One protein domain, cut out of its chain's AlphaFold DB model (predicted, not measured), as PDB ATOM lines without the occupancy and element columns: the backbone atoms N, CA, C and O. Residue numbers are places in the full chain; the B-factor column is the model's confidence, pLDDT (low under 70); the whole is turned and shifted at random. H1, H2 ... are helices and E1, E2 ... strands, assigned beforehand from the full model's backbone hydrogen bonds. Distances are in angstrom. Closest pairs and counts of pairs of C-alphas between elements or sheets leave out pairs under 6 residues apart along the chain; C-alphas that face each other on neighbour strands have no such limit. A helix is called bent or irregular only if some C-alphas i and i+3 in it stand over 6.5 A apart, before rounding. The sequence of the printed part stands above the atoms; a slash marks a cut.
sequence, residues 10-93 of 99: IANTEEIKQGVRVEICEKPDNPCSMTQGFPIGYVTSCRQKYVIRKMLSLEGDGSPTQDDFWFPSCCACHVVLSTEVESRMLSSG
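What this domain is: This is residues 10 to 93 of the 99 residues of the protein "Hypothetical protein" of Timema poppense (UniProt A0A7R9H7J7). A long, bent two-stranded hairpin, E1 and E2, makes the long axis; an unnamed stretch, residues 10 to 41, runs along it, and the short helix H1 follows at one end, where residues 87 to 93 stick out. The printed part has 84 residues, in the order E1, E2, H1, with an antiparallel sheet E1 - E2 and a mixed class. It is extended, with a radius of gyration of the C-alphas of 20.6 A, and spans 62 by 26 by 14 A.

Where its parts are: Start at C-alpha 10, (157.821, 182.884, 106.736). Find E1 at residues 42 to 58, 45.8 A long, E2 at 64 to 81, 47.0 A, and H1 at 83 to 91, 11.9 A, ending at (185.241, 174.111, 151.157).

How they stand to each other: E1 and E2 form a hairpin, at 174 degrees; look at N 43 and O 80, 2.8 A apart, within hydrogen-bond range. E1 bends by 63 degrees at residue 55, E2 by 63 degrees at 77. H1 and E1 are near each other, with 5 pairs of C-alphas within 10 A. In H1 every O i to N i+4 pair is within hydrogen-bond range.

The domain as a whole: The C-alphas of Glu 14 and Ser 92, the two farthest apart, are 65.8 A apart. The printed part has no cut, and both links are tight. Look for pLDDT under 70 at residues 35 to 36 and 88 to 93.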
ATOM      1  N   ILE A  10     159.200 183.039 106.243       95.31
ATOM      2  CA  ILE A  10     157.821 182.884 106.736       95.31
ATOM      3  C   ILE A  10     156.860 183.391 105.656       95.31
ATOM      4  O   ILE A  10     156.934 184.555 105.256       95.31
ATOM      5  N   ALA A  11     155.947 182.532 105.210       94.44
ATOM      6  CA  ALA A  11     155.002 182.828 104.139       94.44
ATOM      7  C   ALA A  11     153.845 183.704 104.652       94.44
ATOM      8  O   ALA A  11     153.033 183.267 105.463       94.44
ATOM      9  N   ASN A  12     153.752 184.949 104.187       94.56
ATOM     10  CA  ASN A  12     152.627 185.843 104.476       94.56
ATOM     11  C   ASN A  12     151.951 186.234 103.160       94.56
ATOM     12  O   ASN A  12     152.647 186.638 102.230       94.56
ATOM     13  N   THR A  13     150.621 186.174 103.095       91.69
ATOM     14  CA  THR A  13     149.830 186.640 101.938       91.69
ATOM     15  C   THR A  13     149.063 187.906 102.306       91.69
ATOM     16  O   THR A  13     149.223 188.419 103.417       91.69
ATOM     17  N   GLU A  14     148.282 188.483 101.396       93.31
ATOM     18  CA  GLU A  14     147.414 189.619 101.738       93.31
ATOM     19  C   GLU A  14     146.306 189.206 102.716       93.31
ATOM     20  O   GLU A  14     145.999 189.950 103.644       93.31
ATOM     21  N   GLU A  15     145.799 187.982 102.580       93.00
ATOM     22  CA  GLU A  15     144.690 187.424 103.356       93.00
ATOM     23  C   GLU A  15     145.134 186.857 104.710       93.00
ATOM     24  O   GLU A  15     144.370 186.890 105.675       93.00
ATOM     25  N   ILE A  16     146.361 186.324 104.800       87.88
ATOM     26  CA  ILE A  16     146.872 185.668 106.010       87.88
ATOM     27  C   ILE A  16     148.213 186.277 106.417       87.88
ATOM     28  O   ILE A  16     149.248 186.083 105.773       87.88
ATOM     29  N   LYS A  17     148.197 186.972 107.560       95.00
ATOM     30  CA  LYS A  17     149.388 187.498 108.233       95.00
ATOM     31  C   LYS A  17     149.683 186.692 109.492       95.00
ATOM     32  O   LYS A  17     148.847 186.580 110.386       95.00
ATOM     33  N   GLN A  18     150.901 186.180 109.595       96.06
ATOM     34  CA  GLN A  18     151.392 185.434 110.747       96.06
ATOM     35  C   GLN A  18     152.190 186.363 111.674       96.06
ATOM     36  O   GLN A  18     153.420 186.330 111.729       96.06
ATOM     37  N   GLY A  19     151.482 187.250 112.374       94.38
ATOM     38  CA  GLY A  19     152.095 188.191 113.312       94.38
ATOM     39  C   GLY A  19     152.640 187.497 114.563       94.38
ATOM     40  O   GLY A  19     151.970 186.652 115.156       94.38
ATOM     41  N   VAL A  20     153.837 187.890 115.005       95.38
ATOM     42  CA  VAL A  20     154.438 187.406 116.256       95.38
ATOM     43  C   VAL A  20     154.776 188.593 117.144       95.38
ATOM     44  O   VAL A  20     155.525 189.484 116.749       95.38
ATOM     45  N   ARG A  21     154.242 188.596 118.367       95.75
ATOM     46  CA  ARG A  21     154.666 189.542 119.400       95.75
ATOM     47  C   ARG A  21     155.975 189.057 120.010       95.75
ATOM     48  O   ARG A  21     156.047 187.918 120.470       95.75
ATOM     49  N   VAL A  22     156.965 189.941 120.042       97.62
ATOM     50  CA  VAL A  22     158.272 189.686 120.649       97.62
ATOM     51  C   VAL A  22     158.546 190.667 121.775       97.62
ATOM     52  O   VAL A  22     158.044 191.792 121.772       97.62
ATOM     53  N   GLU A  23     159.363 190.235 122.722       97.94
ATOM     54  CA  GLU A  23     159.920 191.079 123.772       97.94
ATOM     55  C   GLU A  23     161.419 190.801 123.860       97.94
ATOM     56  O   GLU A  23     161.847 189.644 123.960       97.94
ATOM     57  N   ILE A  24     162.210 191.868 123.769       97.94
ATOM     58  CA  ILE A  24     163.663 191.808 123.647       97.94
ATOM     59  C   ILE A  24     164.277 192.528 124.845       97.94
ATOM     60  O   ILE A  24     163.868 193.642 125.172       97.94
ATOM     61  N   CYS A  25     165.261 191.909 125.495       97.06
ATOM     62  CA  CYS A  25     166.057 192.574 126.520       97.06
ATOM     63  C   CYS A  25     166.750 193.811 125.930       97.06
ATOM     64  O   CYS A  25     167.535 193.690 124.994       97.06
ATOM     65  N   GLU A  26     166.537 194.982 126.531       96.00
ATOM     66  CA  GLU A  26     167.279 196.203 126.175       96.00
ATOM     67  C   GLU A  26     168.776 196.060 126.497       96.00
ATOM     68  O   GLU A  26     169.648 196.528 125.770       96.00
ATOM     69  N   LYS A  27     169.066 195.384 127.613       95.31
ATOM     70  CA  LYS A  27     170.395 195.240 128.212       95.31
ATOM     71  C   LYS A  27     170.619 193.780 128.626       95.31
ATOM     72  O   LYS A  27     170.563 193.484 129.820       95.31
ATOM     73  N   PRO A  28     170.797 192.851 127.669       95.81
ATOM     74  CA  PRO A  28     171.065 191.455 127.992       95.81
ATOM     75  C   PRO A  28     172.367 191.330 128.789       95.81
ATOM     76  O   PRO A  28     173.283 192.136 128.636       95.81
ATOM     77  N   ASP A  29     172.409 190.338 129.671       95.38
ATOM     78  CA  ASP A  29     173.536 189.956 130.528       95.38
ATOM     79  C   ASP A  29     173.970 190.989 131.580       95.38
ATOM     80  O   ASP A  29     174.725 190.652 132.491       95.38
ATOM     81  N   ASN A  30     173.432 192.209 131.536       94.75
ATOM     82  CA  ASN A  30     173.639 193.215 132.571       94.75
ATOM     83  C   ASN A  30     172.940 192.835 133.889       94.75
ATOM     84  O   ASN A  30     171.924 192.124 133.865       94.75
ATOM     85  N   PRO A  31     173.434 193.339 135.039       92.50
ATOM     86  CA  PRO A  31     172.743 193.210 136.315       92.50
ATOM     87  C   PRO A  31     171.310 193.730 136.225       92.50
ATOM     88  O   PRO A  31     171.037 194.740 135.572       92.50
ATOM     89  N   CYS A  32     170.385 193.045 136.894       92.00
ATOM     90  CA  CYS A  32     168.996 193.484 136.926       92.00
ATOM     91  C   CYS A  32     168.880 194.810 137.696       92.00
ATOM     92  O   CYS A  32     169.551 194.993 138.711       92.00
ATOM     93  N   SER A  33     167.991 195.714 137.266       87.06
ATOM     94  CA  SER A  33     167.823 197.034 137.905       87.06
ATOM     95  C   SER A  33     167.450 196.960 139.391       87.06
ATOM     96  O   SER A  33     167.756 197.878 140.147       87.06
ATOM     97  N   MET A  34     166.805 195.870 139.821       72.81
ATOM     98  CA  MET A  34     166.549 195.608 141.235       72.81
ATOM     99  C   MET A  34     167.819 195.054 141.882       72.81
ATOM    100  O   MET A  34     168.060 193.853 141.872       72.81
ATOM    101  N   THR A  35     168.659 195.929 142.423       66.25
ATOM    102  CA  THR A  35     169.890 195.525 143.121       66.25
ATOM    103  C   THR A  35     169.691 195.367 144.628       66.25
ATOM    104  O   THR A  35     170.493 194.706 145.284       66.25
ATOM    105  N   GLN A  36     168.616 195.927 145.188       66.75
ATOM    106  CA  GLN A  36     168.297 195.832 146.611       66.75
ATOM    107  C   GLN A  36     167.294 194.699 146.865       66.75
ATOM    108  O   GLN A  36     166.276 194.605 146.187       66.75
ATOM    109  N   GLY A  37     167.591 193.834 147.840       70.00
ATOM    110  CA  GLY A  37     166.713 192.729 148.255       70.00
ATOM    111  C   GLY A  37     167.202 191.323 147.893       70.00
ATOM    112  O   GLY A  37     166.595 190.350 148.334       70.00
ATOM    113  N   PHE A  38     168.308 191.185 147.153       77.44
ATOM    114  CA  PHE A  38     168.937 189.877 146.958       77.44
ATOM    115  C   PHE A  38     169.813 189.503 148.159       77.44
ATOM    116  O   PHE A  38     170.558 190.356 148.651       77.44
ATOM    117  N   PRO A  39     169.751 188.248 148.647       80.50
ATOM    118  CA  PRO A  39     170.640 187.794 149.704       80.50
ATOM    119  C   PRO A  39     172.109 187.952 149.301       80.50
ATOM    120  O   PRO A  39     172.474 187.810 148.130       80.50
ATOM    121  N   ILE A  40     172.960 188.215 150.292       81.12
ATOM    122  CA  ILE A  40     174.407 188.311 150.094       81.12
ATOM    123  C   ILE A  40     174.907 187.022 149.440       81.12
ATOM    124  O   ILE A  40     174.548 185.920 149.854       81.12
ATOM    125  N   GLY A  41     175.750 187.172 148.421       85.06
ATOM    126  CA  GLY A  41     176.335 186.047 147.705       85.06
ATOM    127  C   GLY A  41     175.575 185.615 146.460       85.06
ATOM    128  O   GLY A  41     176.056 184.704 145.797       85.06
ATOM    129  N   TYR A  42     174.458 186.252 146.102       87.31
ATOM    130  CA  TYR A  42     173.798 186.056 144.809       87.31
ATOM    131  C   TYR A  42     174.172 187.158 143.816       87.31
ATOM    132  O   TYR A  42     174.305 188.325 144.177       87.31
ATOM    133  N   VAL A  43     174.302 186.781 142.546       89.75
ATOM    134  CA  VAL A  43     174.488 187.697 141.417       89.75
ATOM    135  C   VAL A  43     173.303 187.587 140.470       89.75
ATOM    136  O   VAL A  43     172.712 186.514 140.308       89.75
ATOM    137  N   THR A  44     172.941 188.706 139.848       91.88
ATOM    138  CA  THR A  44     171.796 188.773 138.941       91.88
ATOM    139  C   THR A  44     172.213 189.136 137.525       91.88
ATOM    140  O   THR A  44     173.194 189.845 137.318       91.88
ATOM    141  N   SER A  45     171.475 188.632 136.535       93.81
ATOM    142  CA  SER A  45     171.662 188.998 135.127       93.81
ATOM    143  C   SER A  45     170.344 188.937 134.356       93.81
ATOM    144  O   SER A  45     169.566 187.995 134.520       93.81
ATOM    145  N   CYS A  46     170.084 189.919 133.496       96.38
ATOM    146  CA  CYS A  46     168.956 189.893 132.566       96.38
ATOM    147  C   CYS A  46     169.218 188.875 131.449       96.38
ATOM    148  O   CYS A  46     170.178 189.014 130.696       96.38
ATOM    149  N   ARG A  47     168.366 187.858 131.301       97.44
ATOM    150  CA  ARG A  47     168.507 186.832 130.257       97.44
ATOM    151  C   ARG A  47     167.307 186.831 129.323       97.44
ATOM    152  O   ARG A  47     166.157 186.773 129.761       97.44
ATOM    153  N   GLN A  48     167.599 186.834 128.025       98.19
ATOM    154  CA  GLN A  48     166.591 186.691 126.984       98.19
ATOM    155  C   GLN A  48     166.028 185.270 126.992       98.19
ATOM    156  O   GLN A  48     166.768 184.287 126.898       98.19
ATOM    157  N   LYS A  49     164.703 185.156 127.047       97.31
ATOM    158  CA  LYS A  49     163.988 183.900 126.820       97.31
ATOM    159  C   LYS A  49     163.466 183.841 125.397       97.31
ATOM    160  O   LYS A  49     163.156 184.867 124.787       97.31
ATOM    161  N   TYR A  50     163.358 182.621 124.891       97.31
ATOM    162  CA  TYR A  50     162.845 182.341 123.562       97.31
ATOM    163  C   TYR A  50     161.697 181.346 123.649       97.31
ATOM    164  O   TYR A  50     161.702 180.441 124.484       97.31
ATOM    165  N   VAL A  51     160.738 181.504 122.747       96.56
ATOM    166  CA  VAL A  51     159.617 180.590 122.558       96.56
ATOM    167  C   VAL A  51     159.674 180.008 121.156       96.56
ATOM    168  O   VAL A  51     160.100 180.678 120.214       96.56
ATOM    169  N   ILE A  52     159.232 178.761 121.020       97.00
ATOM    170  CA  ILE A  52     159.015 178.146 119.716       97.00
ATOM    171  C   ILE A  52     157.597 178.477 119.260       97.00
ATOM    172  O   ILE A  52     156.634 178.240 119.993       97.00
ATOM    173  N   ARG A  53     157.457 179.004 118.046       96.94
ATOM    174  CA  ARG A  53     156.165 179.149 117.371       96.94
ATOM    175  C   ARG A  53     156.206 178.408 116.047       96.94
ATOM    176  O   ARG A  53     157.190 178.494 115.320       96.94
ATOM    177  N   LYS A  54     155.124 177.699 115.756       96.88
ATOM    178  CA  LYS A  54     154.941 176.989 114.499       96.88
ATOM    179  C   LYS A  54     154.396 177.966 113.459       96.88
ATOM    180  O   LYS A  54     153.370 178.592 113.712       96.88
ATOM    181  N   MET A  55     155.090 178.103 112.335       96.81
ATOM    182  CA  MET A  55     154.781 179.071 111.281       96.81
ATOM    183  C   MET A  55     154.755 178.365 109.926       96.81
ATOM    184  O   MET A  55     155.487 177.399 109.718       96.81
ATOM    185  N   LEU A  56     153.945 178.866 108.998       96.06
ATOM    186  CA  LEU A  56     154.035 178.485 107.592       96.06
ATOM    187  C   LEU A  56     155.254 179.174 106.966       96.06
ATOM    188  O   LEU A  56     155.401 180.396 107.067       96.06
ATOM    189  N   SER A  57     156.108 178.391 106.328       95.31
ATOM    190  CA  SER A  57     157.367 178.791 105.710       95.31
ATOM    191  C   SER A  57     157.495 178.234 104.296       95.31
ATOM    192  O   SER A  57     156.650 177.463 103.849       95.31
ATOM    193  N   LEU A  58     158.523 178.672 103.572       94.44
ATOM    194  CA  LEU A  58     158.821 178.208 102.216       94.44
ATOM    195  C   LEU A  58     160.107 177.384 102.197       94.44
ATOM    196  O   LEU A  58     161.118 177.808 102.767       94.44
ATOM    197  N   GLU A  59     160.074 176.243 101.515       91.38
ATOM    198  CA  GLU A  59     161.262 175.457 101.184       91.38
ATOM    199  C   GLU A  59     162.071 176.097 100.045       91.38
ATOM    200  O   GLU A  59     161.694 177.122  99.474       91.38
ATOM    201  N   GLY A  60     163.230 175.511  99.725       88.50
ATOM    202  CA  GLY A  60     164.137 176.049  98.705       88.50
ATOM    203  C   GLY A  60     163.550 176.070  97.290       88.50
ATOM    204  O   GLY A  60     163.967 176.884  96.472       88.50
ATOM    205  N   ASP A  61     162.569 175.212  97.015       92.88
ATOM    206  CA  ASP A  61     161.808 175.172  95.762       92.88
ATOM    207  C   ASP A  61     160.570 176.091  95.772       92.88
ATOM    208  O   ASP A  61     159.838 176.160  94.787       92.88
ATOM    209  N   GLY A  62     160.339 176.819  96.871       90.75
ATOM    210  CA  GLY A  62     159.186 177.696  97.057       90.75
ATOM    211  C   GLY A  62     157.910 176.983  97.510       90.75
ATOM    212  O   GLY A  62     156.876 177.640  97.642       90.75
ATOM    213  N   SER A  63     157.950 175.674  97.770       93.94
ATOM    214  CA  SER A  63     156.800 174.946  98.305       93.94
ATOM    215  C   SER A  63     156.516 175.338  99.768       93.94
ATOM    216  O   SER A  63     157.446 175.601 100.539       93.94
ATOM    217  N   PRO A  64     155.236 175.433 100.177       93.56
ATOM    218  CA  PRO A  64     154.885 175.769 101.548       93.56
ATOM    219  C   PRO A  64     155.065 174.565 102.480       93.56
ATOM    220  O   PRO A  64     154.563 173.475 102.215       93.56
ATOM    221  N   THR A  65     155.710 174.791 103.617       95.25
ATOM    222  CA  THR A  65     155.924 173.803 104.681       95.25
ATOM    223  C   THR A  65     155.682 174.438 106.049       95.25
ATOM    224  O   THR A  65     155.554 175.656 106.165       95.25
ATOM    225  N   GLN A  66     155.569 173.636 107.104       95.44
ATOM    226  CA  GLN A  66     155.326 174.141 108.454       95.44
ATOM    227  C   GLN A  66     156.536 173.876 109.352       95.44
ATOM    228  O   GLN A  66     156.791 172.738 109.741       95.44
ATOM    229  N   ASP A  67     157.238 174.938 109.741       95.94
ATOM    230  CA  ASP A  67     158.440 174.853 110.570       95.94
ATOM    231  C   ASP A  67     158.244 175.509 111.946       95.94
ATOM    232  O   ASP A  67     157.417 176.399 112.163       95.94
ATOM    233  N   ASP A  68     159.068 175.076 112.896       97.25
ATOM    234  CA  ASP A  68     159.160 175.644 114.235       97.25
ATOM    235  C   ASP A  68     160.236 176.739 114.265       97.25
ATOM    236  O   ASP A  68     161.396 176.483 113.947       97.25
ATOM    237  N   PHE A  69     159.883 177.954 114.683       97.12
ATOM    238  CA  PHE A  69     160.772 179.117 114.730       97.12
ATOM    239  C   PHE A  69     160.993 179.605 116.158       97.12
ATOM    240  O   PHE A  69     160.054 179.696 116.949       97.12
ATOM    241  N   TRP A  70     162.237 179.975 116.468       96.75
ATOM    242  CA  TRP A  70     162.573 180.637 117.724       96.75
ATOM    243  C   TRP A  70     162.272 182.132 117.649       96.75
ATOM    244  O   TRP A  70     162.778 182.823 116.762       96.75
ATOM    245  N   PHE A  71     161.520 182.636 118.625       97.25
ATOM    246  CA  PHE A  71     161.230 184.058 118.785       97.25
ATOM    247  C   PHE A  71     161.582 184.547 120.193       97.25
ATOM    248  O   PHE A  71     161.301 183.829 121.157       97.25
ATOM    249  N   PRO A  72     162.155 185.755 120.343       97.88
ATOM    250  CA  PRO A  72     162.328 186.395 121.645       97.88
ATOM    251  C   PRO A  72     160.971 186.575 122.333       97.88
ATOM    252  O   PRO A  72     160.067 187.181 121.757       97.88
ATOM    253  N   SER A  73     160.804 186.030 123.537       97.44
ATOM    254  CA  SER A  73     159.503 185.997 124.217       97.44
ATOM    255  C   SER A  73     159.406 186.895 125.442       97.44
ATOM    256  O   SER A  73     158.337 187.443 125.680       97.44
ATOM    257  N   CYS A  74     160.473 186.993 126.239       97.00
ATOM    258  CA  CYS A  74     160.545 187.883 127.399       97.00
ATOM    259  C   CYS A  74     161.987 188.115 127.854       97.00
ATOM    260  O   CYS A  74     162.881 187.310 127.563       97.00
ATOM    261  N   CYS A  75     162.191 189.187 128.617       97.12
ATOM    262  CA  CYS A  75     163.412 189.411 129.379       97.12
ATOM    263  C   CYS A  75     163.188 189.054 130.856       97.12
ATOM    264  O   CYS A  75     162.316 189.622 131.510       97.12
ATOM    265  N   ALA A  76     163.970 188.116 131.399       95.06
ATOM    266  CA  ALA A  76     163.811 187.653 132.780       95.06
ATOM    267  C   ALA A  76     165.089 187.854 133.600       95.06
ATOM    268  O   ALA A  76     166.192 187.576 133.128       95.06
ATOM    269  N   CYS A  77     164.939 188.283 134.855       93.56
ATOM    270  CA  CYS A  77     166.057 188.365 135.786       93.56
ATOM    271  C   CYS A  77     166.435 186.965 136.286       93.56
ATOM    272  O   CYS A  77     165.639 186.289 136.936       93.56
ATOM    273  N   HIS A  78     167.649 186.524 135.973       93.62
ATOM    274  CA  HIS A  78     168.232 185.301 136.508       93.62
ATOM    275  C   HIS A  78     169.040 185.619 137.754       93.62
ATOM    276  O   HIS A  78     169.876 186.517 137.728       93.62
ATOM    277  N   VAL A  79     168.824 184.840 138.807       91.19
ATOM    278  CA  VAL A  79     169.473 184.989 140.107       91.19
ATOM    279  C   VAL A  79     170.246 183.706 140.365       91.19
ATOM    280  O   VAL A  79     169.652 182.629 140.387       91.19
ATOM    281  N   VAL A  80     171.564 183.802 140.503       89.94
ATOM    282  CA  VAL A  80     172.442 182.643 140.706       89.94
ATOM    283  C   VAL A  80     173.356 182.889 141.896       89.94
ATOM    284  O   VAL A  80     173.715 184.033 142.178       89.94
ATOM    285  N   LEU A  81     173.715 181.829 142.619       88.88
ATOM    286  CA  LEU A  81     174.711 181.930 143.680       88.88
ATOM    287  C   LEU A  81     176.071 182.262 143.046       88.88
ATOM    288  O   LEU A  81     176.441 181.689 142.023       88.88
ATOM    289  N   SER A  82     176.803 183.207 143.628       85.56
ATOM    290  CA  SER A  82     178.166 183.524 143.206       85.56
ATOM    291  C   SER A  82     179.065 182.309 143.416       85.56
ATOM    292  O   SER A  82     179.046 181.671 144.471       85.56
ATOM    293  N   THR A  83     179.891 182.016 142.416       78.31
ATOM    294  CA  THR A  83     180.838 180.894 142.439       78.31
ATOM    295  C   THR A  83     181.834 181.003 143.595       78.31
ATOM    296  O   THR A  83     182.307 179.993 144.107       78.31
ATOM    297  N   GLU A  84     182.128 182.219 144.055       73.94
ATOM    298  CA  GLU A  84     182.990 182.495 145.207       73.94
ATOM    299  C   GLU A  84     182.352 182.029 146.517       73.94
ATOM    300  O   GLU A  84     183.013 181.389 147.338       73.94
ATOM    301  N   VAL A  85     181.060 182.308 146.710       73.81
ATOM    302  CA  VAL A  85     180.316 181.831 147.880       73.81
ATOM    303  C   VAL A  85     180.069 180.333 147.776       73.81
ATOM    304  O   VAL A  85     180.266 179.625 148.759       73.81
ATOM    305  N   GLU A  86     179.736 179.827 146.591       74.69
ATOM    306  CA  GLU A  86     179.568 178.392 146.351       74.69
ATOM    307  C   GLU A  86     180.849 177.608 146.681       74.69
ATOM    308  O   GLU A  86     180.809 176.633 147.431       74.69
ATOM    309  N   SER A  87     182.008 178.088 146.222       71.44
ATOM    310  CA  SER A  87     183.311 177.468 146.497       71.44
ATOM    311  C   SER A  87     183.665 177.495 147.983       71.44
ATOM    312  O   SER A  87     184.191 176.515 148.510       71.44
ATOM    313  N   ARG A  88     183.339 178.588 148.689       68.56
ATOM    314  CA  ARG A  88     183.536 178.691 150.143       68.56
ATOM    315  C   ARG A  88     182.644 177.713 150.904       68.56
ATOM    316  O   ARG A  88     183.156 177.007 151.767       68.56
ATOM    317  N   MET A  89     181.367 177.605 150.542       67.38
ATOM    318  CA  MET A  89     180.427 176.656 151.156       67.38
ATOM    319  C   MET A  89     180.837 175.198 150.913       67.38
ATOM    320  O   MET A  89     180.764 174.369 151.822       67.38
ATOM    321  N   LEU A  90     181.321 174.883 149.707       65.38
ATOM    322  CA  LEU A  90     181.859 173.564 149.372       65.38
ATOM    323  C   LEU A  90     183.153 173.258 150.141       65.38
ATOM    324  O   LEU A  90     183.343 172.124 150.574       65.38
ATOM    325  N   SER A  91     184.015 174.258 150.358       65.25
ATOM    326  CA  SER A  91     185.241 174.111 151.157       65.25
ATOM    327  C   SER A  91     184.970 173.932 152.656       65.25
ATOM    328  O   SER A  91     185.737 173.256 153.337       65.25
ATOM    329  N   SER A  92     183.866 174.487 153.171       66.31
ATOM    330  CA  SER A  92     183.489 174.424 154.588       66.31
ATOM    331  C   SER A  92     182.601 173.225 154.945       66.31
ATOM    332  O   SER A  92     182.100 173.162 156.065       66.31
ATOM    333  N   GLY A  93     182.360 172.292 154.014       59.31
ATOM    334  CA  GLY A  93     181.499 171.124 154.250       59.31
ATOM    335  C   GLY A  93     180.004 171.452 154.373       59.31
ATOM    336  O   GLY A  93     179.261 170.693 154.990       59.31
TER     337      GLY A  93